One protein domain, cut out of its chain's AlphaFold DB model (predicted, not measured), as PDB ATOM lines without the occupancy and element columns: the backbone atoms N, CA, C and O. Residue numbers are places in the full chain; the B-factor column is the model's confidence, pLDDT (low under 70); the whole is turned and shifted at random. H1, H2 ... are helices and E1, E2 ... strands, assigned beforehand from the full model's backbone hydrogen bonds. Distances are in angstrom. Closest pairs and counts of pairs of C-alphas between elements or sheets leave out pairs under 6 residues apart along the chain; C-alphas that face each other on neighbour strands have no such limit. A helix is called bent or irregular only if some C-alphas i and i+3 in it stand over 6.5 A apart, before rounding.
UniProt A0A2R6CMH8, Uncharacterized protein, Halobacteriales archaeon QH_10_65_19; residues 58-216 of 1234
ATOM      1  N   VAL A  58      10.094  36.134  26.354       55.25
ATOM      2  CA  VAL A  58      11.452  36.597  26.710       55.25
ATOM      3  C   VAL A  58      12.520  35.531  26.456       55.25
ATOM      4  O   VAL A  58      13.591  35.871  25.962       55.25
ATOM      5  N   ASP A  59      12.229  34.263  26.742       62.06
ATOM      6  CA  ASP A  59      13.196  33.172  26.561       62.06
ATOM      7  C   ASP A  59      13.220  32.689  25.095       62.06
ATOM      8  O   ASP A  59      14.291  32.426  24.547       62.06
ATOM      9  N   ALA A  60      12.068  32.715  24.407       64.62
ATOM     10  CA  ALA A  60      11.976  32.462  22.966       64.62
ATOM     11  C   ALA A  60      12.770  33.494  22.143       64.62
ATOM     12  O   ALA A  60      13.546  33.113  21.271       64.62
ATOM     13  N   SER A  61      12.664  34.790  22.474       72.44
ATOM     14  CA  SER A  61      13.439  35.849  21.804       72.44
ATOM     15  C   SER A  61      14.952  35.636  21.942       72.44
ATOM     16  O   SER A  61      15.692  35.854  20.991       72.44
ATOM     17  N   VAL A  62      15.429  35.167  23.103       78.69
ATOM     18  CA  VAL A  62      16.862  34.904  23.331       78.69
ATOM     19  C   VAL A  62      17.354  33.686  22.544       78.69
ATOM     20  O   VAL A  62      18.478  33.712  22.043       78.69
ATOM     21  N   ALA A  63      16.534  32.638  22.416       81.25
ATOM     22  CA  ALA A  63      16.844  31.488  21.569       81.25
ATOM     23  C   ALA A  63      16.909  31.888  20.084       81.25
ATOM     24  O   ALA A  63      17.859  31.524  19.389       81.25
ATOM     25  N   ILE A  64      15.950  32.698  19.620       83.38
ATOM     26  CA  ILE A  64      15.905  33.229  18.250       83.38
ATOM     27  C   ILE A  64      17.123  34.124  17.974       83.38
ATOM     28  O   ILE A  64      17.842  33.843  17.025       83.38
ATOM     29  N   ASP A  65      17.433  35.112  18.825       83.69
ATOM     30  CA  ASP A  65      18.586  36.016  18.648       83.69
ATOM     31  C   ASP A  65      19.931  35.257  18.576       83.69
ATOM     32  O   ASP A  65      20.812  35.600  17.785       83.69
ATOM     33  N   GLN A  66      20.111  34.212  19.398       85.38
ATOM     34  CA  GLN A  66      21.316  33.368  19.358       85.38
ATOM     35  C   GLN A  66      21.384  32.525  18.082       85.38
ATOM     36  O   GLN A  66      22.457  32.383  17.498       85.38
ATOM     37  N   THR A  67      20.243  32.003  17.635       90.12
ATOM     38  CA  THR A  67      20.143  31.211  16.405       90.12
ATOM     39  C   THR A  67      20.330  32.088  15.162       90.12
ATOM     40  O   THR A  67      21.005  31.669  14.232       90.12
ATOM     41  N   GLU A  68      19.825  33.326  15.155       88.56
ATOM     42  CA  GLU A  68      20.024  34.318  14.084       88.56
ATOM     43  C   GLU A  68      21.512  34.707  13.974       88.56
ATOM     44  O   GLU A  68      22.074  34.741  12.878       88.56
ATOM     45  N   ALA A  69      22.204  34.893  15.105       86.94
ATOM     46  CA  ALA A  69      23.651  35.119  15.117       86.94
ATOM     47  C   ALA A  69      24.458  33.896  14.634       86.94
ATOM     48  O   ALA A  69      25.432  34.064  13.900       86.94
ATOM     49  N   ALA A  70      24.049  32.680  15.012       88.56
ATOM     50  CA  ALA A  70      24.672  31.442  14.546       88.56
ATOM     51  C   ALA A  70      24.423  31.203  13.045       88.56
ATOM     52  O   ALA A  70      25.355  30.858  12.325       88.56
ATOM     53  N   ALA A  71      23.216  31.490  12.546       90.31
ATOM     54  CA  ALA A  71      22.864  31.424  11.127       90.31
ATOM     55  C   ALA A  71      23.684  32.417  10.291       90.31
ATOM     56  O   ALA A  71      24.190  32.052   9.237       90.31
ATOM     57  N   GLY A  72      23.937  33.629  10.799       91.00
ATOM     58  CA  GLY A  72      24.858  34.581  10.166       91.00
ATOM     59  C   GLY A  72      26.336  34.146  10.163       91.00
ATOM     60  O   GLY A  72      27.131  34.683   9.389       91.00
ATOM     61  N   THR A  73      26.732  33.187  11.010       91.56
ATOM     62  CA  THR A  73      28.040  32.507  10.923       91.56
ATOM     63  C   THR A  73      27.986  31.358   9.917       91.56
ATOM     64  O   THR A  73      28.784  31.347   8.991       91.56
ATOM     65  N   ALA A  74      26.995  30.469  10.018       91.44
ATOM     66  CA  ALA A  74      26.801  29.336   9.112       91.44
ATOM     67  C   ALA A  74      26.647  29.750   7.636       91.44
ATOM     68  O   ALA A  74      27.172  29.075   6.751       91.44
ATOM     69  N   LEU A  75      25.983  30.883   7.372       94.12
ATOM     70  CA  LEU A  75      25.848  31.462   6.035       94.12
ATOM     71  C   LEU A  75      27.198  31.974   5.514       94.12
ATOM     72  O   LEU A  75      27.552  31.690   4.378       94.12
ATOM     73  N   ARG A  76      27.994  32.652   6.353       92.75
ATOM     74  CA  ARG A  76      29.357  33.084   5.993       92.75
ATOM     75  C   ARG A  76      30.273  31.896   5.706       92.75
ATOM     76  O   ARG A  76      30.962  31.915   4.692       92.75
ATOM     77  N   ASP A  77      30.255  30.882   6.563       92.19
ATOM     78  CA  ASP A  77      31.080  29.683   6.405       92.19
ATOM     79  C   ASP A  77      30.649  28.879   5.161       92.19
ATOM     80  O   ASP A  77      31.496  28.403   4.410       92.19
ATOM     81  N   GLY A  78      29.338  28.789   4.890       93.44
ATOM     82  CA  GLY A  78      28.786  28.141   3.694       93.44
ATOM     83  C   GLY A  78      29.113  28.893   2.406       93.44
ATOM     84  O   GLY A  78      29.581  28.290   1.448       93.44
ATOM     85  N   ALA A  79      28.959  30.219   2.397       94.19
ATOM     86  CA  ALA A  79      29.300  31.045   1.243       94.19
ATOM     87  C   ALA A  79      30.813  31.065   0.963       94.19
ATOM     88  O   ALA A  79      31.225  31.033  -0.195       94.19
ATOM     89  N   GLN A  80      31.655  31.052   2.005       91.25
ATOM     90  CA  GLN A  80      33.098  30.888   1.836       91.25
ATOM     91  C   GLN A  80      33.437  29.500   1.268       91.25
ATOM     92  O   GLN A  80      34.228  29.414   0.332       91.25
ATOM     93  N   ARG A  81      32.815  28.423   1.770       92.88
ATOM     94  CA  ARG A  81      33.053  27.067   1.252       92.88
ATOM     95  C   ARG A  81      32.582  26.903  -0.196       92.88
ATOM     96  O   ARG A  81      33.283  26.283  -0.990       92.88
ATOM     97  N   ALA A  82      31.446  27.497  -0.553       95.25
ATOM     98  CA  ALA A  82      30.962  27.551  -1.927       95.25
ATOM     99  C   ALA A  82      31.941  28.289  -2.852       95.25
ATOM    100  O   ALA A  82      32.231  27.796  -3.937       95.25
ATOM    101  N   ALA A  83      32.513  29.414  -2.403       92.69
ATOM    102  CA  ALA A  83      33.549  30.122  -3.149       92.69
ATOM    103  C   ALA A  83      34.833  29.281  -3.320       92.69
ATOM    104  O   ALA A  83      35.413  29.260  -4.401       92.69
ATOM    105  N   GLU A  84      35.266  28.536  -2.299       91.06
ATOM    106  CA  GLU A  84      36.397  27.601  -2.431       91.06
ATOM    107  C   GLU A  84      36.114  26.504  -3.477       91.06
ATOM    108  O   GLU A  84      36.941  26.267  -4.353       91.06
ATOM    109  N   ILE A  85      34.927  25.880  -3.444       94.25
ATOM    110  CA  ILE A  85      34.521  24.850  -4.421       94.25
ATOM    111  C   ILE A  85      34.422  25.434  -5.837       94.25
ATOM    112  O   ILE A  85      34.877  24.811  -6.793       94.25
ATOM    113  N   ALA A  86      33.846  26.628  -5.981       94.62
ATOM    114  CA  ALA A  86      33.723  27.307  -7.266       94.62
ATOM    115  C   ALA A  86      35.088  27.704  -7.847       94.62
ATOM    116  O   ALA A  86      35.255  27.658  -9.059       94.62
ATOM    117  N   ALA A  87      36.071  28.053  -7.013       93.25
ATOM    118  CA  ALA A  87      37.428  28.345  -7.467       93.25
ATOM    119  C   ALA A  87      38.189  27.069  -7.884       93.25
ATOM    120  O   ALA A  87      38.893  27.079  -8.891       93.25
ATOM    121  N   GLU A  88      38.004  25.955  -7.168       94.00
ATOM    122  CA  GLU A  88      38.580  24.646  -7.526       94.00
ATOM    123  C   GLU A  88      37.930  24.015  -8.775       94.00
ATOM    124  O   GLU A  88      38.573  23.218  -9.454       94.00
ATOM    125  N   GLN A  89      36.656  24.321  -9.066       94.50
ATOM    126  CA  GLN A  89      35.877  23.726 -10.167       94.50
ATOM    127  C   GLN A  89      35.001  24.771 -10.891       94.50
ATOM    128  O   GLN A  89      33.770  24.676 -10.845       94.50
ATOM    129  N   PRO A  90      35.592  25.791 -11.539       93.81
ATOM    130  CA  PRO A  90      34.848  26.929 -12.060       93.81
ATOM    131  C   PRO A  90      34.075  26.579 -13.330       93.81
ATOM    132  O   PRO A  90      34.656  26.389 -14.398       93.81
ATOM    133  N   LEU A  91      32.748  26.528 -13.228       92.38
ATOM    134  CA  LEU A  91      31.881  26.212 -14.357       92.38
ATOM    135  C   LEU A  91      31.987  27.284 -15.455       92.38
ATOM    136  O   LEU A  91      31.454  28.380 -15.318       92.38
ATOM    137  N   THR A  92      32.670  26.959 -16.554       88.19
ATOM    138  CA  THR A  92      32.836  27.868 -17.706       88.19
ATOM    139  C   THR A  92      31.836  27.614 -18.827       88.19
ATOM    140  O   THR A  92      31.637  28.478 -19.671       88.19
ATOM    141  N   ALA A  93      31.244  26.419 -18.874       87.06
ATOM    142  CA  ALA A  93      30.224  26.051 -19.847       87.06
ATOM    143  C   ALA A  93      29.209  25.114 -19.186       87.06
ATOM    144  O   ALA A  93      29.600  24.132 -18.547       87.06
ATOM    145  N   ALA A  94      27.922  25.411 -19.347       88.19
ATOM    146  CA  ALA A  94      26.835  24.576 -18.855       88.19
ATOM    147  C   ALA A  94      26.760  23.239 -19.618       88.19
ATOM    148  O   ALA A  94      27.229  23.112 -20.749       88.19
ATOM    149  N   ALA A  95      26.179  22.215 -18.994       88.50
ATOM    150  CA  ALA A  95      25.845  20.973 -19.687       88.50
ATOM    151  C   ALA A  95      24.557  21.136 -20.506       88.50
ATOM    152  O   ALA A  95      23.588  21.710 -20.007       88.50
ATOM    153  N   ASP A  96      24.497  20.511 -21.686       86.62
ATOM    154  CA  ASP A  96      23.254  20.324 -22.455       86.62
ATOM    155  C   ASP A  96      22.341  19.284 -21.771       86.62
ATOM    156  O   ASP A  96      22.199  18.132 -22.186       86.62
ATOM    157  N   ASN A  97      21.797  19.667 -20.614       88.12
ATOM    158  CA  ASN A  97      20.788  18.929 -19.870       88.12
ATOM    159  C   ASN A  97      19.935  19.875 -19.003       88.12
ATOM    160  O   ASN A  97      20.234  21.057 -18.848       88.12
ATOM    161  N   GLU A  98      18.866  19.333 -18.418       88.94
ATOM    162  CA  GLU A  98      17.873  20.088 -17.642       88.94
ATOM    163  C   GLU A  98      18.425  20.818 -16.398       88.94
ATOM    164  O   GLU A  98      17.920  21.894 -16.082       88.94
ATOM    165  N   TRP A  99      19.496  20.313 -15.771       89.25
ATOM    166  CA  TRP A  99      20.171  20.956 -14.632       89.25
ATOM    167  C   TRP A  99      21.186  22.012 -15.086       89.25
ATOM    168  O   TRP A  99      21.298  23.067 -14.466       89.25
ATOM    169  N   GLY A 100      21.928  21.740 -16.165       87.56
ATOM    170  CA  GLY A 100      22.905  22.675 -16.734       87.56
ATOM    171  C   GLY A 100      22.244  23.928 -17.312       87.56
ATOM    172  O   GLY A 100      22.685  25.036 -17.028       87.56
ATOM    173  N   ALA A 101      21.113  23.772 -18.005       86.44
ATOM    174  CA  ALA A 101      20.335  24.867 -18.597       86.44
ATOM    175  C   ALA A 101      19.699  25.847 -17.579       86.44
ATOM    176  O   ALA A 101      19.094  26.846 -17.977       86.44
ATOM    177  N   VAL A 102      19.797  25.569 -16.273       88.81
ATOM    178  CA  VAL A 102      19.463  26.524 -15.198       88.81
ATOM    179  C   VAL A 102      20.601  27.520 -14.960       88.81
ATOM    180  O   VAL A 102      20.337  28.656 -14.586       88.81
ATOM    181  N   LEU A 103      21.847  27.096 -15.186       88.31
ATOM    182  CA  LEU A 103      23.066  27.867 -14.929       88.31
ATOM    183  C   LEU A 103      23.595  28.580 -16.179       88.31
ATOM    184  O   LEU A 103      24.590  29.286 -16.093       88.31
ATOM    185  N   ASP A 104      22.979  28.353 -17.337       82.38
ATOM    186  CA  ASP A 104      23.429  28.892 -18.616       82.38
ATOM    187  C   ASP A 104      23.020  30.363 -18.790       82.38
ATOM    188  O   ASP A 104      21.830  30.695 -18.835       82.38
ATOM    189  N   ALA A 105      24.017  31.244 -18.883       63.47
ATOM    190  CA  ALA A 105      23.819  32.688 -18.952       63.47
ATOM    191  C   ALA A 105      23.510  33.224 -20.360       63.47
ATOM    192  O   ALA A 105      23.209  34.410 -20.499       63.47
ATOM    193  N   ASP A 106      23.514  32.382 -21.402       56.25
ATOM    194  CA  ASP A 106      23.302  32.790 -22.802       56.25
ATOM    195  C   ASP A 106      21.820  33.111 -23.134       56.25
ATOM    196  O   ASP A 106      21.263  32.756 -24.178       56.25
ATOM    197  N   ARG A 107      21.128  33.785 -22.203       49.84
ATOM    198  CA  ARG A 107      19.737  34.233 -22.341       49.84
ATOM    199  C   ARG A 107      19.578  35.605 -22.994       49.84
ATOM    200  O   ARG A 107      18.508  35.819 -23.556       49.84
ATOM    201  N   ASP A 108      20.574  36.502 -22.946       39.97
ATOM    202  CA  ASP A 108      20.490  37.843 -23.569       39.97
ATOM    203  C   ASP A 108      21.869  38.526 -23.866       39.97
ATOM    204  O   ASP A 108      22.136  39.649 -23.440       39.97
ATOM    205  N   GLY A 109      22.714  37.918 -24.714       41.06
ATOM    206  CA  GLY A 109      23.694  38.652 -25.551       41.06
ATOM    207  C   GLY A 109      25.140  38.847 -25.034       41.06
ATOM    208  O   GLY A 109      25.471  38.480 -23.912       41.06
ATOM    209  N   PRO A 110      26.042  39.409 -25.876       36.44
ATOM    210  CA  PRO A 110      27.486  39.429 -25.617       36.44
ATOM    211  C   PRO A 110      27.915  40.459 -24.548       36.44
ATOM    212  O   PRO A 110      27.338  41.550 -24.475       36.44
ATOM    213  N   PRO A 111      28.969  40.164 -23.759       40.75
ATOM    214  CA  PRO A 111      29.381  40.981 -22.617       40.75
ATOM    215  C   PRO A 111      30.082  42.301 -23.010       40.75
ATOM    216  O   PRO A 111      30.721  42.386 -24.062       40.75
ATOM    217  N   PRO A 112      30.023  43.342 -22.155       35.94
ATOM    218  CA  PRO A 112      30.711  44.614 -22.379       35.94
ATOM    219  C   PRO A 112      32.225  44.534 -22.103       35.94
ATOM    220  O   PRO A 112      32.679  43.837 -21.201       35.94
ATOM    221  N   ILE A 113      33.011  45.314 -22.855       39.44
ATOM    222  CA  ILE A 113      34.490  45.237 -22.904       39.44
ATOM    223  C   ILE A 113      35.195  46.155 -21.869       39.44
ATOM    224  O   ILE A 113      36.421  46.169 -21.768       39.44
ATOM    225  N   HIS A 114      34.457  46.919 -21.051       38.34
ATOM    226  CA  HIS A 114      35.048  47.819 -20.047       38.34
ATOM    227  C   HIS A 114      34.291  47.812 -18.705       38.34
ATOM    228  O   HIS A 114      33.072  47.998 -18.710       38.34
ATOM    229  N   PRO A 115      34.986  47.711 -17.551       37.69
ATOM    230  CA  PRO A 115      34.356  47.804 -16.236       37.69
ATOM    231  C   PRO A 115      33.959  49.256 -15.938       37.69
ATOM    232  O   PRO A 115      34.810  50.126 -15.729       37.69
ATOM    233  N   SER A 116      32.656  49.549 -15.917       36.38
ATOM    234  CA  SER A 116      32.153  50.914 -15.737       36.38
ATOM    235  C   SER A 116      31.268  51.094 -14.499       36.38
ATOM    236  O   SER A 116      30.051  51.120 -14.623       36.38
ATOM    237  N   ARG A 117      31.915  51.447 -13.374       41.97
ATOM    238  CA  ARG A 117      31.377  51.891 -12.059       41.97
ATOM    239  C   ARG A 117      31.144  50.799 -11.011       41.97
ATOM    240  O   ARG A 117      30.632  49.730 -11.288       41.97
ATOM    241  N   ALA A 118      31.455  51.167  -9.768       42.16
ATOM    242  CA  ALA A 118      31.327  50.353  -8.558       42.16
ATOM    243  C   ALA A 118      29.903  50.345  -7.948       42.16
ATOM    244  O   ALA A 118      29.766  50.210  -6.737       42.16
ATOM    245  N   ASP A 119      28.868  50.564  -8.766       38.97
ATOM    246  CA  ASP A 119      27.458  50.631  -8.337       38.97
ATOM    247  C   ASP A 119      26.550  49.636  -9.112       38.97
ATOM    248  O   ASP A 119      25.350  49.593  -8.840       38.97
ATOM    249  N   ASP A 120      27.086  48.879 -10.082       44.03
ATOM    250  CA  ASP A 120      26.321  47.944 -10.926       44.03
ATOM    251  C   ASP A 120      26.363  46.501 -10.371       44.03
ATOM    252  O   ASP A 120      27.318  46.099  -9.701       44.03
ATOM    253  N   GLU A 121      25.319  45.713 -10.648       51.78
ATOM    254  CA  GLU A 121      25.296  44.269 -10.370       51.78
ATOM    255  C   GLU A 121      26.388  43.552 -11.186       51.78
ATOM    256  O   GLU A 121      26.679  43.933 -12.322       51.78
ATOM    257  N   LEU A 122      26.991  42.501 -10.614       53.16
ATOM    258  CA  LEU A 122      27.944  41.646 -11.333       53.16
ATOM    259  C   LEU A 122      27.271  41.086 -12.593       53.16
ATOM    260  O   LEU A 122      26.136  40.611 -12.500       53.16
ATOM    261  N   ALA A 123      27.968  41.135 -13.733       57.03
ATOM    262  CA  ALA A 123      27.450  40.638 -15.006       57.03
ATOM    263  C   ALA A 123      26.957  39.188 -14.868       57.03
ATOM    264  O   ALA A 123      27.616  38.369 -14.227       57.03
ATOM    265  N   ASP A 124      25.790  38.889 -15.438       61.31
ATOM    266  CA  ASP A 124      25.258  37.528 -15.446       61.31
ATOM    267  C   ASP A 124      26.099  36.662 -16.388       61.31
ATOM    268  O   ASP A 124      26.094  36.854 -17.603       61.31
ATOM    269  N   ASP A 125      26.835  35.715 -15.806       78.62
ATOM    270  CA  ASP A 125      27.581  34.684 -16.513       78.62
ATOM    271  C   ASP A 125      27.376  33.305 -15.855       78.62
ATOM    272  O   ASP A 125      26.899  33.176 -14.721       78.62
ATOM    273  N   THR A 126      27.724  32.249 -16.591       87.94
ATOM    274  CA  THR A 126      27.521  30.852 -16.173       87.94
ATOM    275  C   THR A 126      28.276  30.503 -14.884       87.94
ATOM    276  O   THR A 126      27.874  29.604 -14.139       87.94
ATOM    277  N   PHE A 127      29.352  31.233 -14.579       91.12
ATOM    278  CA  PHE A 127      30.122  31.059 -13.356       91.12
ATOM    279  C   PHE A 127      29.421  31.700 -12.149       91.12
ATOM    280  O   PHE A 127      29.349  31.072 -11.089       91.12
ATOM    281  N   LYS A 128      28.847  32.898 -12.304       90.69
ATOM    282  CA  LYS A 128      28.045  33.585 -11.283       90.69
ATOM    283  C   LYS A 128      26.838  32.740 -10.875       90.69
ATOM    284  O   LYS A 128      26.697  32.447  -9.688       90.69
ATOM    285  N   SER A 129      26.032  32.266 -11.829       91.81
ATOM    286  CA  SER A 129      24.861  31.424 -11.523       91.81
ATOM    287  C   SER A 129      25.253  30.093 -10.867       91.81
ATOM    288  O   SER A 129      24.556  29.594  -9.980       91.81
ATOM    289  N   TYR A 130      26.406  29.524 -11.234       94.50
ATOM    290  CA  TYR A 130      26.967  28.351 -10.560       94.50
ATOM    291  C   TYR A 130      27.445  28.645  -9.127       94.50
ATOM    292  O   TYR A 130      27.213  27.837  -8.224       94.50
ATOM    293  N   LEU A 131      28.067  29.801  -8.886       95.25
ATOM    294  CA  LEU A 131      28.455  30.245  -7.547       95.25
ATOM    295  C   LEU A 131      27.221  30.505  -6.668       95.25
ATOM    296  O   LEU A 131      27.204  30.087  -5.513       95.25
ATOM    297  N   GLU A 132      26.165  31.111  -7.212       95.00
ATOM    298  CA  GLU A 132      24.862  31.289  -6.552       95.00
ATOM    299  C   GLU A 132      24.235  29.936  -6.173       95.00
ATOM    300  O   GLU A 132      23.856  29.731  -5.014       95.00
ATOM    301  N   ALA A 133      24.235  28.964  -7.093       95.00
ATOM    302  CA  ALA A 133      23.798  27.594  -6.826       95.00
ATOM    303  C   ALA A 133      24.597  26.920  -5.694       95.00
ATOM    304  O   ALA A 133      24.008  26.352  -4.769       95.00
ATOM    305  N   LEU A 134      25.933  26.983  -5.741       96.44
ATOM    306  CA  LEU A 134      26.799  26.409  -4.705       96.44
ATOM    307  C   LEU A 134      26.597  27.088  -3.349       96.44
ATOM    308  O   LEU A 134      26.531  26.399  -2.330       96.44
ATOM    309  N   ILE A 135      26.459  28.417  -3.324       96.25
ATOM    310  CA  ILE A 135      26.173  29.175  -2.103       96.25
ATOM    311  C   ILE A 135      24.861  28.685  -1.496       96.25
ATOM    312  O   ILE A 135      24.840  28.376  -0.309       96.25
ATOM    313  N   TYR A 136      23.791  28.538  -2.281       96.19
ATOM    314  CA  TYR A 136      22.517  28.040  -1.761       96.19
ATOM    315  C   TYR A 136      22.637  26.636  -1.145       96.19
ATOM    316  O   TYR A 136      22.113  26.380  -0.056       96.19
ATOM    317  N   LEU A 137      23.355  25.732  -1.820       94.88
ATOM    318  CA  LEU A 137      23.543  24.343  -1.393       94.88
ATOM    319  C   LEU A 137      24.379  24.233  -0.105       94.88
ATOM    320  O   LEU A 137      23.950  23.580   0.850       94.88
ATOM    321  N   GLU A 138      25.534  24.901  -0.039       95.56
ATOM    322  CA  GLU A 138      26.428  24.881   1.131       95.56
ATOM    323  C   GLU A 138      25.834  25.653   2.324       95.56
ATOM    324  O   GLU A 138      25.918  25.201   3.470       95.56
ATOM    325  N   VAL A 139      25.155  26.784   2.082       94.75
ATOM    326  CA  VAL A 139      24.402  27.506   3.124       94.75
ATOM    327  C   VAL A 139      23.278  26.627   3.673       94.75
ATOM    328  O   VAL A 139      23.136  26.530   4.891       94.75
ATOM    329  N   GLY A 140      22.518  25.934   2.818       92.38
ATOM    330  CA  GLY A 140      21.480  24.999   3.254       92.38
ATOM    331  C   GLY A 140      22.026  23.890   4.159       92.38
ATOM    332  O   GLY A 140      21.523  23.697   5.268       92.38
ATOM    333  N   ALA A 141      23.107  23.228   3.737       91.06
ATOM    334  CA  ALA A 141      23.757  22.157   4.497       91.06
ATOM    335  C   ALA A 141      24.325  22.616   5.859       91.06
ATOM    336  O   ALA A 141      24.345  21.840   6.823       91.06
ATOM    337  N   ASN A 142      24.767  23.872   5.967       93.00
ATOM    338  CA  ASN A 142      25.246  24.449   7.225       93.00
ATOM    339  C   ASN A 142      24.098  24.918   8.136       93.00
ATOM    340  O   ASN A 142      24.157  24.718   9.354       93.00
ATOM    341  N   LEU A 143      23.025  25.491   7.582       92.56
ATOM    342  CA  LEU A 143      21.862  25.933   8.362       92.56
ATOM    343  C   LEU A 143      21.139  24.761   9.047       92.56
ATOM    344  O   LEU A 143      20.803  24.886  10.226       92.56
ATOM    345  N   GLU A 144      21.030  23.595   8.396       88.12
ATOM    346  CA  GLU A 144      20.488  22.364   9.010       88.12
ATOM    347  C   GLU A 144      21.209  21.951  10.311       88.12
ATOM    348  O   GLU A 144      20.632  21.283  11.167       88.12
ATOM    349  N   GLN A 145      22.470  22.356  10.487       88.19
ATOM    350  CA  GLN A 145      23.296  22.043  11.660       88.19
ATOM    351  C   GLN A 145      23.304  23.163  12.719       88.19
ATOM    352  O   GLN A 145      23.956  23.031  13.755       88.19
ATOM    353  N   THR A 146      22.598  24.270  12.467       90.56
ATOM    354  CA  THR A 146      22.705  25.523  13.237       90.56
ATOM    355  C   THR A 146      21.679  25.649  14.374       90.56
ATOM    356  O   THR A 146      21.811  26.526  15.232       90.56
ATOM    357  N   GLY A 147      20.677  24.764  14.424       84.81
ATOM    358  CA  GLY A 147      19.630  24.761  15.451       84.81
ATOM    359  C   GLY A 147      20.156  24.762  16.896       84.81
ATOM    360  O   GLY A 147      21.195  24.173  17.198       84.81
ATOM    361  N   GLN A 148      19.450  25.452  17.797       84.44
ATOM    362  CA  GLN A 148      19.835  25.630  19.202       84.44
ATOM    363  C   GLN A 148      18.763  25.076  20.150       84.44
ATOM    364  O   GLN A 148      17.567  25.214  19.908       84.44
ATOM    365  N   GLU A 149      19.193  24.513  21.279       83.69
ATOM    366  CA  GLU A 149      18.313  24.086  22.374       83.69
ATOM    367  C   GLU A 149      18.576  24.991  23.593       83.69
ATOM    368  O   GLU A 149      19.665  24.973  24.176       83.69
ATOM    369  N   VAL A 150      17.598  25.831  23.948       81.75
ATOM    370  CA  VAL A 150      17.684  26.821  25.035       81.75
ATOM    371  C   VAL A 150      16.510  26.615  25.993       81.75
ATOM    372  O   VAL A 150      15.364  26.941  25.684       81.75
ATOM    373  N   ASP A 151      16.817  26.069  27.170       82.69
ATOM    374  CA  ASP A 151      15.844  25.572  28.153       82.69
ATOM    375  C   ASP A 151      14.826  24.597  27.521       82.69
ATOM    376  O   ASP A 151      15.227  23.503  27.132       82.69
ATOM    377  N   ASP A 152      13.542  24.960  27.420       81.06
ATOM    378  CA  ASP A 152      12.480  24.119  26.834       81.06
ATOM    379  C   ASP A 152      12.161  24.500  25.357       81.06
ATOM    380  O   ASP A 152      11.173  24.026  24.788       81.06
ATOM    381  N   ILE A 153      12.972  25.373  24.734       83.94
ATOM    382  CA  ILE A 153      12.828  25.847  23.343       83.94
ATOM    383  C   ILE A 153      13.879  25.194  22.436       83.94
ATOM    384  O   ILE A 153      15.075  25.282  22.711       83.94
ATOM    385  N   SER A 154      13.441  24.623  21.312       85.62
ATOM    386  CA  SER A 154      14.307  24.148  20.222       85.62
ATOM    387  C   SER A 154      14.091  25.000  18.976       85.62
ATOM    388  O   SER A 154      12.946  25.173  18.543       85.62
ATOM    389  N   THR A 155      15.170  25.518  18.394       90.75
ATOM    390  CA  THR A 155      15.157  26.250  17.123       90.75
ATOM    391  C   THR A 155      15.767  25.426  15.997       90.75
ATOM    392  O   THR A 155      16.750  24.719  16.197       90.75
ATOM    393  N   ASP A 156      15.216  25.578  14.797       90.94
ATOM    394  CA  ASP A 156      15.707  24.981  13.555       90.94
ATOM    395  C   ASP A 156      15.764  26.071  12.476       90.94
ATOM    396  O   ASP A 156      14.873  26.924  12.419       90.94
ATOM    397  N   VAL A 157      16.786  26.055  11.614       92.88
ATOM    398  CA  VAL A 157      16.920  26.991  10.484       92.88
ATOM    399  C   VAL A 157      17.127  26.210   9.197       92.88
ATOM    400  O   VAL A 157      17.915  25.268   9.163       92.88
ATOM    401  N   SER A 158      16.428  26.592   8.133       92.69
ATOM    402  CA  SER A 158      16.535  25.935   6.832       92.69
ATOM    403  C   SER A 158      16.229  26.882   5.674       92.69
ATOM    404  O   SER A 158      15.604  27.932   5.840       92.69
ATOM    405  N   VAL A 159      16.652  26.478   4.479       94.38
ATOM    406  CA  VAL A 159      16.173  27.013   3.199       94.38
ATOM    407  C   VAL A 159      15.184  26.018   2.567       94.38
ATOM    408  O   VAL A 159      15.169  24.847   2.963       94.38
ATOM    409  N   PRO A 160      14.326  26.442   1.622       94.44
ATOM    410  CA  PRO A 160      13.510  25.523   0.830       94.44
ATOM    411  C   PRO A 160      14.325  24.386   0.184       94.44
ATOM    412  O   PRO A 160      15.430  24.592  -0.309       94.44
ATOM    413  N   ALA A 161      13.765  23.175   0.179       90.94
ATOM    414  CA  ALA A 161      14.407  22.011  -0.427       90.94
ATOM    415  C   ALA A 161      14.312  22.037  -1.963       90.94
ATOM    416  O   ALA A 161      13.330  22.527  -2.518       90.94
ATOM    417  N   ILE A 162      15.310  21.448  -2.626       94.25
ATOM    418  CA  ILE A 162      15.376  21.299  -4.085       94.25
ATOM    419  C   ILE A 162      15.008  19.852  -4.441       94.25
ATOM    420  O   ILE A 162      15.786  18.934  -4.163       94.25
ATOM    421  N   GLU A 163      13.832  19.633  -5.039       91.12
ATOM    422  CA  GLU A 163      13.381  18.317  -5.520       91.12
ATOM    423  C   GLU A 163      13.477  18.179  -7.051       91.12
ATOM    424  O   GLU A 163      13.552  17.054  -7.550       91.12
ATOM    425  N   ASN A 164      13.468  19.290  -7.798       91.75
ATOM    426  CA  ASN A 164      13.484  19.311  -9.267       91.75
ATOM    427  C   ASN A 164      14.140  20.577  -9.860       91.75
ATOM    428  O   ASN A 164      14.429  21.530  -9.141       91.75
ATOM    429  N   GLU A 165      14.299  20.591 -11.185       90.62
ATOM    430  CA  GLU A 165      14.909  21.666 -11.998       90.62
ATOM    431  C   GLU A 165      14.361  23.070 -11.696       90.62
ATOM    432  O   GLU A 165      15.109  24.042 -11.615       90.62
ATOM    433  N   ALA A 166      13.041  23.189 -11.514       90.25
ATOM    434  CA  ALA A 166      12.413  24.475 -11.237       90.25
ATOM    435  C   ALA A 166      12.714  24.945  -9.811       90.25
ATOM    436  O   ALA A 166      12.936  26.133  -9.623       90.25
ATOM    437  N   ASP A 167      12.797  24.029  -8.837       92.50
ATOM    438  CA  ASP A 167      13.215  24.362  -7.468       92.50
ATOM    439  C   ASP A 167      14.696  24.782  -7.416       92.50
ATOM    440  O   ASP A 167      15.090  25.504  -6.502       92.50
ATOM    441  N   PHE A 168      15.511  24.309  -8.370       93.88
ATOM    442  CA  PHE A 168      16.925  24.665  -8.514       93.88
ATOM    443  C   PHE A 168      17.101  26.057  -9.133       93.88
ATOM    444  O   PHE A 168      17.877  26.847  -8.608       93.88
ATOM    445  N   ALA A 169      16.318  26.405 -10.160       91.62
ATOM    446  CA  ALA A 169      16.251  27.781 -10.665       91.62
ATOM    447  C   ALA A 169      15.777  28.753  -9.571       91.62
ATOM    448  O   ALA A 169      16.456  29.725  -9.259       91.62
ATOM    449  N   ASP A 170      14.690  28.400  -8.881       92.56
ATOM    450  CA  ASP A 170      14.188  29.097  -7.693       92.56
ATOM    451  C   ASP A 170      15.234  29.212  -6.560       92.56
ATOM    452  O   ASP A 170      15.081  30.049  -5.675       92.56
ATOM    453  N   ALA A 171      16.244  28.335  -6.508       93.25
ATOM    454  CA  ALA A 171      17.315  28.368  -5.512       93.25
ATOM    455  C   ALA A 171      18.457  29.313  -5.911       93.25
ATOM    456  O   ALA A 171      18.947  30.040  -5.048       93.25
ATOM    457  N   VAL A 172      18.824  29.343  -7.198       92.50
ATOM    458  CA  VAL A 172      19.755  30.332  -7.771       92.50
ATOM    459  C   VAL A 172      19.182  31.741  -7.595       92.50
ATOM    460  O   VAL A 172      19.806  32.560  -6.929       92.50
ATOM    461  N   ASP A 173      17.933  31.969  -8.020       90.50
ATOM    462  CA  ASP A 173      17.220  33.257  -7.922       90.50
ATOM    463  C   ASP A 173      17.087  33.807  -6.477       90.50
ATOM    464  O   ASP A 173      16.749  34.975  -6.276       90.50
ATOM    465  N   ARG A 174      17.302  32.977  -5.442       94.94
ATOM    466  CA  ARG A 174      17.265  33.377  -4.017       94.94
ATOM    467  C   ARG A 174      18.611  33.854  -3.481       94.94
ATOM    468  O   ARG A 174      18.651  34.308  -2.334       94.94
ATOM    469  N   VAL A 175      19.692  33.707  -4.241       95.19
ATOM    470  CA  VAL A 175      21.018  34.218  -3.891       95.19
ATOM    471  C   VAL A 175      21.300  35.444  -4.748       95.19
ATOM    472  O   VAL A 175      21.045  35.452  -5.942       95.19
ATOM    473  N   THR A 176      21.817  36.503  -4.134       92.12
ATOM    474  CA  THR A 176      22.260  37.700  -4.854       92.12
ATOM    475  C   THR A 176      23.676  38.041  -4.430       92.12
ATOM    476  O   THR A 176      23.953  38.177  -3.232       92.12
ATOM    477  N   LEU A 177      24.557  38.183  -5.419       90.75
ATOM    478  CA  LEU A 177      25.969  38.512  -5.239       90.75
ATOM    479  C   LEU A 177      26.252  39.956  -5.659       90.75
ATOM    480  O   LEU A 177      25.804  40.420  -6.708       90.75
ATOM    481  N   THR A 178      27.025  40.678  -4.853       87.19
ATOM    482  CA  THR A 178      27.475  42.039  -5.182       87.19
ATOM    483  C   THR A 178      28.903  42.244  -4.692       87.19
ATOM    484  O   THR A 178      29.207  41.968  -3.533       87.19
ATOM    485  N   GLU A 179      29.800  42.730  -5.550       80.38
ATOM    486  CA  GLU A 179      31.156  43.095  -5.128       80.38
ATOM    487  C   GLU A 179      31.119  44.469  -4.440       80.38
ATOM    488  O   GLU A 179      30.837  45.487  -5.066       80.38
ATOM    489  N   SER A 180      31.358  44.501  -3.125       75.25
ATOM    490  CA  SER A 180      31.229  45.724  -2.314       75.25
ATOM    491  C   SER A 180      32.535  46.531  -2.208       75.25
ATOM    492  O   SER A 180      32.508  47.729  -1.910       75.25
ATOM    493  N   ALA A 181      33.671  45.885  -2.476       72.31
ATOM    494  CA  ALA A 181      35.009  46.443  -2.697       72.31
ATOM    495  C   ALA A 181      35.939  45.321  -3.199       72.31
ATOM    496  O   ALA A 181      35.594  44.144  -3.068       72.31
ATOM    497  N   GLU A 182      37.138  45.659  -3.694       72.06
ATOM    498  CA  GLU A 182      38.066  44.636  -4.196       72.06
ATOM    499  C   GLU A 182      38.362  43.535  -3.157       72.06
ATOM    500  O   GLU A 182      38.793  43.818  -2.034       72.06
ATOM    501  N   GLY A 183      38.165  42.271  -3.537       75.38
ATOM    502  CA  GLY A 183      38.384  41.108  -2.666       75.38
ATOM    503  C   GLY A 183      37.297  40.882  -1.604       75.38
ATOM    504  O   GLY A 183      37.523  40.145  -0.637       75.38
ATOM    505  N   THR A 184      36.128  41.519  -1.741       83.75
ATOM    506  CA  THR A 184      34.973  41.327  -0.850       83.75
ATOM    507  C   THR A 184      33.668  41.151  -1.621       83.75
ATOM    508  O   THR A 184      33.327  41.962  -2.476       83.75
ATOM    509  N   LEU A 185      32.921  40.105  -1.267       88.00
ATOM    510  CA  LEU A 185      31.641  39.749  -1.875       88.00
ATOM    511  C   LEU A 185      30.541  39.829  -0.812       88.00
ATOM    512  O   LEU A 185      30.615  39.149   0.215       88.00
ATOM    513  N   ASP A 186      29.531  40.657  -1.054       91.62
ATOM    514  CA  ASP A 186      28.294  40.677  -0.279       91.62
ATOM    515  C   ASP A 186      27.359  39.597  -0.835       91.62
ATOM    516  O   ASP A 186      27.038  39.579  -2.024       91.62
ATOM    517  N   VAL A 187      26.940  38.683   0.040       94.88
ATOM    518  CA  VAL A 187      26.103  37.526  -0.288       94.88
ATOM    519  C   VAL A 187      24.780  37.668   0.444       94.88
ATOM    520  O   VAL A 187      24.734  37.592   1.675       94.88
ATOM    521  N   THR A 188      23.701  37.865  -0.312       95.12
ATOM    522  CA  THR A 188      22.333  37.915   0.215       95.12
ATOM    523  C   THR A 188      21.606  36.619  -0.116       95.12
ATOM    524  O   THR A 188      21.632  36.190  -1.262       95.12
ATOM    525  N   VAL A 189      20.958  35.998   0.874       95.75
ATOM    526  CA  VAL A 189      20.141  34.786   0.697       95.75
ATOM    527  C   VAL A 189      18.728  35.041   1.216       95.75
ATOM    528  O   VAL A 189      18.538  35.403   2.383       95.75
ATOM    529  N   GLU A 190      17.739  34.860   0.343       94.19
ATOM    530  CA  GLU A 190      16.319  35.076   0.624       94.19
ATOM    531  C   GLU A 190      15.595  33.808   1.113       94.19
ATOM    532  O   GLU A 190      16.020  32.675   0.884       94.19
ATOM    533  N   ASN A 191      14.432  34.002   1.746       93.69
ATOM    534  CA  ASN A 191      13.510  32.937   2.173       93.69
ATOM    535  C   ASN A 191      14.101  31.905   3.162       93.69
ATOM    536  O   ASN A 191      13.624  30.768   3.239       93.69
ATOM    537  N   ILE A 192      15.088  32.298   3.975       94.38
ATOM    538  CA  ILE A 192      15.561  31.479   5.099       94.38
ATOM    539  C   ILE A 192      14.447  31.408   6.146       94.38
ATOM    540  O   ILE A 192      13.946  32.434   6.607       94.38
ATOM    541  N   THR A 193      14.063  30.199   6.546       93.12
ATOM    542  CA  THR A 193      13.022  29.953   7.550       93.12
ATOM    543  C   THR A 193      13.653  29.531   8.870       93.12
ATOM    544  O   THR A 193      14.289  28.482   8.945       93.12
ATOM    545  N   LEU A 194      13.423  30.308   9.930       91.50
ATOM    546  CA  LEU A 194      13.683  29.902  11.312       91.50
ATOM    547  C   LEU A 194      12.369  29.477  11.972       91.50
ATOM    548  O   LEU A 194      11.402  30.241  12.000       91.50
ATOM    549  N   ASN A 195      12.353  28.273  12.539       90.81
ATOM    550  CA  ASN A 195      11.259  27.747  13.349       90.81
ATOM    551  C   ASN A 195      11.694  27.680  14.816       90.81
ATOM    552  O   ASN A 195      12.771  27.172  15.112       90.81
ATOM    553  N   ALA A 196      10.850  28.145  15.736       88.12
ATOM    554  CA  ALA A 196      11.028  27.984  17.176       88.12
ATOM    555  C   ALA A 196       9.892  27.124  17.746       88.12
ATOM    556  O   ALA A 196       8.706  27.445  17.605       88.12
ATOM    557  N   THR A 197      10.251  26.019  18.397       87.38
ATOM    558  CA  THR A 197       9.318  25.017  18.928       87.38
ATOM    559  C   THR A 197       9.500  24.821  20.433       87.38
ATOM    560  O   THR A 197      10.592  24.997  20.964       87.38
ATOM    561  N   HIS A 198       8.429  24.436  21.128       85.38
ATOM    562  CA  HIS A 198       8.446  24.047  22.543       85.38
ATOM    563  C   HIS A 198       7.658  22.753  22.705       85.38
ATOM    564  O   HIS A 198       6.533  22.656  22.217       85.38
ATOM    565  N   ASP A 199       8.234  21.743  23.362       81.31
ATOM    566  CA  ASP A 199       7.671  20.380  23.434       81.31
ATOM    567  C   ASP A 199       7.285  19.779  22.049       81.31
ATOM    568  O   ASP A 199       6.469  18.858  21.955       81.31
ATOM    569  N   GLY A 200       7.872  20.289  20.956       77.44
ATOM    570  CA  GLY A 200       7.557  19.909  19.573       77.44
ATOM    571  C   GLY A 200       6.320  20.585  18.957       77.44
ATOM    572  O   GLY A 200       5.895  20.184  17.873       77.44
ATOM    573  N   GLU A 201       5.731  21.594  19.607       79.50
ATOM    574  CA  GLU A 201       4.700  22.464  19.023       79.50
ATOM    575  C   GLU A 201       5.335  23.792  18.568       79.50
ATOM    576  O   GLU A 201       6.117  24.402  19.300       79.50
ATOM    577  N   LEU A 202       5.039  24.223  17.335       84.88
ATOM    578  CA  LEU A 202       5.574  25.456  16.743       84.88
ATOM    579  C   LEU A 202       4.993  26.682  17.461       84.88
ATOM    580  O   LEU A 202       3.779  26.892  17.431       84.88
ATOM    581  N   ILE A 203       5.856  27.493  18.078       86.50
ATOM    582  CA  ILE A 203       5.463  28.761  18.709       86.50
ATOM    583  C   ILE A 203       5.581  29.907  17.705       86.50
ATOM    584  O   ILE A 203       4.663  30.719  17.586       86.50
ATOM    585  N   GLU A 204       6.704  29.966  16.989       85.19
ATOM    586  CA  GLU A 204       7.026  31.050  16.065       85.19
ATOM    587  C   GLU A 204       7.738  30.507  14.823       85.19
ATOM    588  O   GLU A 204       8.552  29.588  14.905       85.19
ATOM    589  N   GLN A 205       7.413  31.086  13.670       88.25
ATOM    590  CA  GLN A 205       8.082  30.861  12.394       88.25
ATOM    591  C   GLN A 205       8.401  32.233  11.804       88.25
ATOM    592  O   GLN A 205       7.517  33.091  11.729       88.25
ATOM    593  N   ARG A 206       9.649  32.434  11.384       87.50
ATOM    594  CA  ARG A 206      10.133  33.690  10.812       87.50
ATOM    595  C   ARG A 206      10.890  33.409   9.521       87.50
ATOM    596  O   ARG A 206      11.937  32.769   9.538       87.50
ATOM    597  N   GLU A 207      10.346  33.909   8.420       90.38
ATOM    598  CA  GLU A 207      11.066  34.043   7.154       90.38
ATOM    599  C   GLU A 207      11.963  35.288   7.232       90.38
ATOM    600  O   GLU A 207      11.554  36.333   7.754       90.38
ATOM    601  N   MET A 208      13.200  35.174   6.755       91.06
ATOM    602  CA  MET A 208      14.187  36.249   6.764       91.06
ATOM    603  C   MET A 208      15.098  36.195   5.537       91.06
ATOM    604  O   MET A 208      15.448  35.123   5.048       91.06
ATOM    605  N   THR A 209      15.509  37.377   5.086       93.94
ATOM    606  CA  THR A 209      16.620  37.563   4.151       93.94
ATOM    607  C   THR A 209      17.853  37.932   4.968       93.94
ATOM    608  O   THR A 209      17.786  38.835   5.809       93.94
ATOM    609  N   MET A 210      18.966  37.233   4.757       93.06
ATOM    610  CA  MET A 210      20.227  37.478   5.462       93.06
ATOM    611  C   MET A 210      21.301  37.906   4.462       93.06
ATOM    612  O   MET A 210      21.422  37.302   3.404       93.06
ATOM    613  N   ASN A 211      22.084  38.929   4.810       93.56
ATOM    614  CA  ASN A 211      23.234  39.389   4.028       93.56
ATOM    615  C   ASN A 211      24.508  39.242   4.875       93.56
ATOM    616  O   ASN A 211      24.535  39.665   6.038       93.56
ATOM    617  N   VAL A 212      25.554  38.646   4.297       92.56
ATOM    618  CA  VAL A 212      26.905  38.636   4.863       92.56
ATOM    619  C   VAL A 212      27.941  39.058   3.820       92.56
ATOM    620  O   VAL A 212      27.986  38.518   2.723       92.56
ATOM    621  N   THR A 213      28.862  39.939   4.206       90.44
ATOM    622  CA  THR A 213      30.121  40.116   3.471       90.44
ATOM    623  C   THR A 213      31.078  38.968   3.799       90.44
ATOM    624  O   THR A 213      31.316  38.671   4.986       90.44
ATOM    625  N   ILE A 214      31.654  38.360   2.763       89.12
ATOM    626  CA  ILE A 214      32.783  37.427   2.830       89.12
ATOM    627  C   ILE A 214      34.018  38.045   2.158       89.12
ATOM    628  O   ILE A 214      33.909  38.794   1.190       89.12
ATOM    629  N   ALA A 215      35.207  37.754   2.688       84.69
ATOM    630  CA  ALA A 215      36.467  38.177   2.081       84.69
ATOM    631  C   ALA A 215      36.917  37.092   1.096       84.69
ATOM    632  O   ALA A 215      37.508  36.095   1.505       84.69
ATOM    633  N   THR A 216      36.599  37.274  -0.185       86.50
ATOM    634  CA  THR A 216      36.974  36.366  -1.274       86.50
ATOM    635  C   THR A 216      37.339  37.169  -2.529       86.50
ATOM    636  O   THR A 216      36.617  38.108  -2.867       86.50
TER     637      THR A 216
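What this domain is: This is residues 58 to 216 of the 1234 residues of an uncharacterized protein of Halobacteriales archaeon QH_10_65_19 (UniProt A0A2R6CMH8). A twisted sheet of four strands, with long, bent E3 and E4, curls round the long helix H1, and H2 folds back beside H1. Short H3 packs crosswise on H2, and a long loop, residues 89 to 125, lies at one end. The printed part has 159 residues, with three named helices and four named strands in the order H1 H2 E1 H3 E2 E3 E4; the class is mixed. The branched sheet is antiparallel, E3 having E1, E2 and E4 as neighbours. The whole is compact, with a radius of gyration of the C-alphas of 17.5 A, but elongated, spanning 57 by 35 by 25 A.

Where its parts are: Find C-alpha 184 at (34.973, 41.327, -0.850); from there E3, residues 184 to 198, runs 39.4 A, bending by 60 degrees at residue 190. E4, residues 201 to 214, runs 35.7 A and bends by 56 degrees at residue 204. E1 is residues 153 to 158, and E2 residues 175 to 181. From C-alpha 58 at (11.452, 36.597, 26.710), H1, residues 58 to 88, runs 45.3 A. H2 is residues 126 to 143, 25.7 A, and H3 residues 165 to 172.

How they stand to each other: E1 and E2 lie on one side of E3, E4 on the other. E2, E3 and E4 form a meander, each strand the antiparallel neighbour of the one before. Within hydrogen-bond range, look for N 156 and O 195, 2.9 A, between E1 and E3; N 178 and O 186, 3.0 A, between E2 and E3; N 194 and O 206, 2.9 A, between E3 and E4. H1 is on the sheet; its closest C-alphas to E4 are Arg 76 and Val 212, 6.2 A. H1 and H2 form a helical hairpin and touch, closest at the C-alphas of Gly 78 and Val 139, 4.5 A, a steep tilt of 39 degrees, opposite ways. H2 is on the sheet at a height of 8.3 A. With residues 129 to 136 alone it touches H3, about perpendicular at 87 degrees, closest at the C-alphas of Ala 133 and Val 172, 5.0 A. Every O i to N i+4 pair is within hydrogen-bond range in H2 and H3, and 26 of 27 in H1.

The domain as a whole: The C-alphas farthest apart, Ile 113 and Asp 199, are 59.0 A from each other. The printed part has no cut, and the link from H1 to H2 is long, 37 residues. The model's pLDDT is under 70 at residues 58 to 60 and 105 to 124.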